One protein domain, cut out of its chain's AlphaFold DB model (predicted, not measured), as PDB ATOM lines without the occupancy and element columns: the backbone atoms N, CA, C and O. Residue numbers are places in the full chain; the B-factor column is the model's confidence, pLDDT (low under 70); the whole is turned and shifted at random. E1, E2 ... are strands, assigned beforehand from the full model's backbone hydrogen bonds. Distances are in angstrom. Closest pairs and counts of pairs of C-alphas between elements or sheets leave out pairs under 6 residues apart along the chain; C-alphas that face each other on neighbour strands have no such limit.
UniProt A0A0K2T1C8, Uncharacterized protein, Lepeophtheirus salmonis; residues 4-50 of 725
ATOM      1  N   THR A   4      44.601  -9.902  52.623       81.75
ATOM      2  CA  THR A   4      45.577 -10.688  53.382       81.75
ATOM      3  C   THR A   4      45.132 -12.137  53.489       81.75
ATOM      4  O   THR A   4      43.939 -12.414  53.445       81.75
ATOM      5  N   PHE A   5      46.088 -13.043  53.660       81.12
ATOM      6  CA  PHE A   5      45.847 -14.462  53.905       81.12
ATOM      7  C   PHE A   5      46.691 -14.939  55.093       81.12
ATOM      8  O   PHE A   5      47.736 -14.352  55.383       81.12
ATOM      9  N   LEU A   6      46.231 -15.983  55.784       80.75
ATOM     10  CA  LEU A   6      46.994 -16.662  56.830       80.75
ATOM     11  C   LEU A   6      47.926 -17.687  56.180       80.75
ATOM     12  O   LEU A   6      47.468 -18.537  55.425       80.75
ATOM     13  N   ASP A   7      49.220 -17.594  56.460       78.38
ATOM     14  CA  ASP A   7      50.227 -18.560  56.031       78.38
ATOM     15  C   ASP A   7      50.412 -19.636  57.097       78.38
ATOM     16  O   ASP A   7      50.967 -19.383  58.169       78.38
ATOM     17  N   TYR A   8      49.993 -20.856  56.771       76.50
ATOM     18  CA  TYR A   8      50.098 -22.020  57.648       76.50
ATOM     19  C   TYR A   8      51.530 -22.545  57.853       76.50
ATOM     20  O   TYR A   8      51.714 -23.556  58.519       76.50
ATOM     21  N   LYS A   9      52.575 -21.922  57.290       76.88
ATOM     22  CA  LYS A   9      53.974 -22.309  57.562       76.88
ATOM     23  C   LYS A   9      54.523 -21.710  58.851       76.88
ATOM     24  O   LYS A   9      55.322 -22.349  59.533       76.88
ATOM     25  N   PHE A  10      54.137 -20.468  59.122       78.00
ATOM     26  CA  PHE A  10      54.598 -19.672  60.263       78.00
ATOM     27  C   PHE A  10      53.427 -19.132  61.096       78.00
ATOM     28  O   PHE A  10      53.646 -18.323  61.993       78.00
ATOM     29  N   LEU A  11      52.191 -19.516  60.751       77.38
ATOM     30  CA  LEU A  11      50.946 -18.978  61.309       77.38
ATOM     31  C   LEU A  11      50.922 -17.437  61.294       77.38
ATOM     32  O   LEU A  11      50.507 -16.784  62.248       77.38
ATOM     33  N   GLY A  12      51.399 -16.852  60.189       78.44
ATOM     34  CA  GLY A  12      51.559 -15.407  60.015       78.44
ATOM     35  C   GLY A  12      50.603 -14.825  58.974       78.44
ATOM     36  O   GLY A  12      50.254 -15.484  57.999       78.44
ATOM     37  N   ILE A  13      50.191 -13.567  59.144       81.38
ATOM     38  CA  ILE A  13      49.328 -12.876  58.172       81.38
ATOM     39  C   ILE A  13      50.189 -12.251  57.067       81.38
ATOM     40  O   ILE A  13      50.939 -11.304  57.305       81.38
ATOM     41  N   ASN A  14      50.024 -12.732  55.836       81.25
ATOM     42  CA  ASN A  14      50.702 -12.230  54.643       81.25
ATOM     43  C   ASN A  14      49.756 -11.409  53.754       81.25
ATOM     44  O   ASN A  14      48.537 -11.543  53.802       81.25
ATOM     45  N   THR A  15      50.312 -10.517  52.930       81.62
ATOM     46  CA  THR A  15      49.524  -9.662  52.020       81.62
ATOM     47  C   THR A  15      49.489 -10.266  50.616       81.62
ATOM     48  O   THR A  15      50.541 -10.382  49.994       81.62
ATOM     49  N   PHE A  16      48.294 -10.609  50.122       82.94
ATOM     50  CA  PHE A  16      48.041 -11.077  48.751       82.94
ATOM     51  C   PHE A  16      47.984  -9.907  47.765       82.94
ATOM     52  O   PHE A  16      48.714  -9.889  46.777       82.94
ATOM     53  N   LEU A  17      47.151  -8.905  48.070       82.38
ATOM     54  CA  LEU A  17      46.983  -7.706  47.255       82.38
ATOM     55  C   LEU A  17      47.483  -6.499  48.034       82.38
ATOM     56  O   LEU A  17      46.935  -6.149  49.087       82.38
ATOM     57  N   SER A  18      48.545  -5.884  47.516       80.31
ATOM     58  CA  SER A  18      49.076  -4.654  48.100       80.31
ATOM     59  C   SER A  18      48.054  -3.508  48.004       80.31
ATOM     60  O   SER A  18      47.221  -3.504  47.094       80.31
ATOM     61  N   PRO A  19      48.085  -2.535  48.931       80.75
ATOM     62  CA  PRO A  19      47.172  -1.401  48.885       80.75
ATOM     63  C   PRO A  19      47.298  -0.622  47.570       80.75
ATOM     64  O   PRO A  19      48.362  -0.092  47.258       80.75
ATOM     65  N   PHE A  20      46.194  -0.504  46.830       78.81
ATOM     66  CA  PHE A  20      46.111   0.283  45.598       78.81
ATOM     67  C   PHE A  20      44.966   1.300  45.659       78.81
ATOM     68  O   PHE A  20      44.004   1.145  46.424       78.81
ATOM     69  N   LYS A  21      45.088   2.355  44.845       77.25
ATOM     70  CA  LYS A  21      44.046   3.367  44.634       77.25
ATOM     71  C   LYS A  21      43.270   3.028  43.365       77.25
ATOM     72  O   LYS A  21      43.882   2.746  42.331       77.25
ATOM     73  N   PHE A  22      41.948   3.091  43.453       79.31
ATOM     74  CA  PHE A  22      41.046   2.944  42.318       79.31
ATOM     75  C   PHE A  22      39.943   3.999  42.367       79.31
ATOM     76  O   PHE A  22      39.657   4.557  43.426       79.31
ATOM     77  N   GLN A  23      39.361   4.261  41.208       78.94
ATOM     78  CA  GLN A  23      38.196   5.098  40.994       78.94
ATOM     79  C   GLN A  23      37.169   4.265  40.226       78.94
ATOM     80  O   GLN A  23      37.500   3.639  39.221       78.94
ATOM     81  N   THR A  24      35.930   4.246  40.703       76.62
ATOM     82  CA  THR A  24      34.814   3.555  40.048       76.62
ATOM     83  C   THR A  24      33.750   4.588  39.719       76.62
ATOM     84  O   THR A  24      33.421   5.405  40.577       76.62
ATOM     85  N   GLN A  25      33.233   4.576  38.495       81.62
ATOM     86  CA  GLN A  25      32.092   5.398  38.097       81.62
ATOM     87  C   GLN A  25      30.964   4.465  37.666       81.62
ATOM     88  O   GLN A  25      31.193   3.539  36.890       81.62
ATOM     89  N   ILE A  26      29.763   4.690  38.194       80.00
ATOM     90  CA  ILE A  26      28.574   3.890  37.901       80.00
ATOM     91  C   ILE A  26      27.576   4.810  37.204       80.00
ATOM     92  O   ILE A  26      27.128   5.790  37.796       80.00
ATOM     93  N   TYR A  27      27.237   4.495  35.961       75.06
ATOM     94  CA  TYR A  27      26.226   5.174  35.166       75.06
ATOM     95  C   TYR A  27      24.996   4.274  35.095       75.06
ATOM     96  O   TYR A  27      25.028   3.222  34.469       75.06
ATOM     97  N   SER A  28      23.909   4.644  35.769       72.81
ATOM     98  CA  SER A  28      22.655   3.889  35.699       72.81
ATOM     99  C   SER A  28      21.740   4.487  34.637       72.81
ATOM    100  O   SER A  28      21.430   5.677  34.683       72.81
ATOM    101  N   PHE A  29      21.289   3.652  33.704       62.84
ATOM    102  CA  PHE A  29      20.295   3.990  32.697       62.84
ATOM    103  C   PHE A  29      18.997   3.228  33.010       62.84
ATOM    104  O   PHE A  29      18.956   1.999  32.987       62.84
ATOM    105  N   ASN A  30      17.929   3.969  33.326       57.81
ATOM    106  CA  ASN A  30      16.559   3.468  33.511       57.81
ATOM    107  C   ASN A  30      16.409   2.204  34.389       57.81
ATOM    108  O   ASN A  30      15.946   1.186  33.888       57.81
ATOM    109  N   ASN A  31      16.738   2.263  35.688       61.53
ATOM    110  CA  ASN A  31      16.430   1.258  36.737       61.53
ATOM    111  C   ASN A  31      16.758  -0.235  36.458       61.53
ATOM    112  O   ASN A  31      16.513  -1.064  37.332       61.53
ATOM    113  N   SER A  32      17.311  -0.599  35.299       62.53
ATOM    114  CA  SER A  32      17.530  -1.989  34.878       62.53
ATOM    115  C   SER A  32      18.908  -2.236  34.263       62.53
ATOM    116  O   SER A  32      19.357  -3.380  34.262       62.53
ATOM    117  N   ILE A  33      19.615  -1.197  33.797       58.25
ATOM    118  CA  ILE A  33      20.949  -1.327  33.197       58.25
ATOM    119  C   ILE A  33      21.902  -0.329  33.866       58.25
ATOM    120  O   ILE A  33      21.587   0.852  34.015       58.25
ATOM    121  N   ALA A  34      23.065  -0.803  34.311       75.81
ATOM    122  CA  ALA A  34      24.101   0.030  34.916       75.81
ATOM    123  C   ALA A  34      25.462  -0.247  34.269       75.81
ATOM    124  O   ALA A  34      25.955  -1.373  34.318       75.81
ATOM    125  N   ASP A  35      26.074   0.797  33.717       70.62
ATOM    126  CA  ASP A  35      27.439   0.794  33.204       70.62
ATOM    127  C   ASP A  35      28.409   1.135  34.334       70.62
ATOM    128  O   ASP A  35      28.420   2.239  34.878       70.62
ATOM    129  N   ILE A  36      29.248   0.170  34.701       76.75
ATOM    130  CA  ILE A  36      30.253   0.324  35.753       76.75
ATOM    131  C   ILE A  36      31.625   0.426  35.088       76.75
ATOM    132  O   ILE A  36      32.124  -0.545  34.525       76.75
ATOM    133  N   SER A  37      32.263   1.590  35.183       72.88
ATOM    134  CA  SER A  37      33.652   1.793  34.759       72.88
ATOM    135  C   SER A  37      34.584   1.769  35.969       72.88
ATOM    136  O   SER A  37      34.354   2.429  36.985       72.88
ATOM    137  N   PHE A  38      35.644   0.969  35.880       78.06
ATOM    138  CA  PHE A  38      36.618   0.772  36.950       78.06
ATOM    139  C   PHE A  38      38.015   1.157  36.458       78.06
ATOM    140  O   PHE A  38      38.554   0.541  35.541       78.06
ATOM    141  N   HIS A  39      38.617   2.162  37.092       78.56
ATOM    142  CA  HIS A  39      39.966   2.634  36.802       78.56
ATOM    143  C   HIS A  39      40.861   2.428  38.024       78.56
ATOM    144  O   HIS A  39      40.637   3.023  39.078       78.56
ATOM    145  N   SER A  40      41.908   1.616  37.904       81.44
ATOM    146  CA  SER A  40      42.874   1.391  38.984       81.44
ATOM    147  C   SER A  40      44.296   1.728  38.561       81.44
ATOM    148  O   SER A  40      44.678   1.561  37.405       81.44
ATOM    149  N   ARG A  41      45.119   2.138  39.531       80.31
ATOM    150  CA  ARG A  41      46.583   2.079  39.380       80.31
ATOM    151  C   ARG A  41      47.047   0.613  39.277       80.31
ATOM    152  O   ARG A  41      46.263  -0.272  39.627       80.31
ATOM    153  N   PRO A  42      48.291   0.343  38.827       79.69
ATOM    154  CA  PRO A  42      48.808  -1.019  38.726       79.69
ATOM    155  C   PRO A  42      48.580  -1.826  40.010       79.69
ATOM    156  O   PRO A  42      48.894  -1.376  41.114       79.69
ATOM    157  N   LEU A  43      47.988  -3.006  39.848       81.56
ATOM    158  CA  LEU A  43      47.703  -3.946  40.925       81.56
ATOM    159  C   LEU A  43      48.934  -4.831  41.134       81.56
ATOM    160  O   LEU A  43      49.378  -5.491  40.198       81.56
ATOM    161  N   HIS A  44      49.470  -4.884  42.356       80.62
ATOM    162  CA  HIS A  44      50.545  -5.825  42.682       80.62
ATOM    163  C   HIS A  44      50.006  -6.990  43.507       80.62
ATOM    164  O   HIS A  44      49.661  -6.825  44.686       80.62
ATOM    165  N   PHE A  45      49.977  -8.161  42.873       82.88
ATOM    166  CA  PHE A  45      49.632  -9.441  43.479       82.88
ATOM    167  C   PHE A  45      50.901 -10.179  43.905       82.88
ATOM    168  O   PHE A  45      51.856 -10.289  43.138       82.88
ATOM    169  N   ARG A  46      50.910 -10.704  45.131       80.88
ATOM    170  CA  ARG A  46      51.982 -11.562  45.645       80.88
ATOM    171  C   ARG A  46      51.492 -13.003  45.649       80.88
ATOM    172  O   ARG A  46      50.884 -13.455  46.616       80.88
ATOM    173  N   VAL A  47      51.736 -13.701  44.543       78.44
ATOM    174  CA  VAL A  47      51.386 -15.115  44.376       78.44
ATOM    175  C   VAL A  47      52.632 -15.954  44.623       78.44
ATOM    176  O   VAL A  47      53.642 -15.793  43.948       78.44
ATOM    177  N   GLY A  48      52.562 -16.832  45.616       74.88
ATOM    178  CA  GLY A  48      53.631 -17.765  45.952       74.88
ATOM    179  C   GLY A  48      53.051 -19.078  46.459       74.88
ATOM    180  O   GLY A  48      51.847 -19.178  46.705       74.88
ATOM    181  N   HIS A  49      53.905 -20.078  46.650       70.44
ATOM    182  CA  HIS A  49      53.460 -21.429  47.000       70.44
ATOM    183  C   HIS A  49      52.664 -21.498  48.325       70.44
ATOM    184  O   HIS A  49      51.743 -22.299  48.446       70.44
ATOM    185  N   PHE A  50      52.936 -20.603  49.286       72.69
ATOM    186  CA  PHE A  50      52.176 -20.496  50.545       72.69
ATOM    187  C   PHE A  50      50.721 -20.066  50.343       72.69
ATOM    188  O   PHE A  50      49.824 -20.556  51.030       72.69
TER     189      PHE A  50
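What this domain is: This is residues 4 to 50 of the 725 residues of an uncharacterized protein of Lepeophtheirus salmonis (UniProt A0A0K2T1C8). Two strand hairpins lie end to end with an open bend between them: a small one, E1 and E2, at one end, and a longer, narrow arm, E3 and E4, reaching to the other. After E4, residues 41 to 50 run back toward the end where E1 and E2 lie. The printed part has 47 residues, with four named strands in the order E1, E2, E3, E4 and no named helix, and its class is all strand. The strands form two separate antiparallel sheets, E1 - E2 and E3 - E4. The whole is an extended rod, with a radius of gyration of the C-alphas of 17.0 A and spans of 52 by 21 by 15 A.

How they stand to each other: E1, residues 4 to 7, and E2, residues 12 to 17, are a hairpin of antiparallel neighbours at 140 degrees. The C-alphas of Thr 4 and Thr 15 face each other at 4.3 A, and N 7 and O 12 are within hydrogen-bond range at 2.8 A. E2 and E3, residues 22 to 29, are apart, though a tight link of 4 residues joins them. E3 and E4, residues 33 to 40, are a hairpin of antiparallel neighbours at 167 degrees. N 35 and O 27, 2.7 A, and N 23 and O 39, 2.8 A, are within hydrogen-bond range. E1 is apart from E3 and E4, and E2 is apart from E4.

Where its parts are: E1 begins at C-alpha 4, (45.577, -10.688, 53.382), and is 9.5 A long. E2 is 15.6 A long. E3 is 22.9 A long and ends at C-alpha 29, (20.295, 3.990, 32.697). E4 is 22.8 A long and ends at C-alpha 40, (42.874, 1.391, 38.984).

The domain as a whole: The two C-alphas farthest apart, those of Phe 10 and Asn 30, are 51.9 A apart. The printed part has no cut, and its three links between strands are tight. The mean pLDDT of the printed part is 76.6, and residues 29 to 33 are under 70.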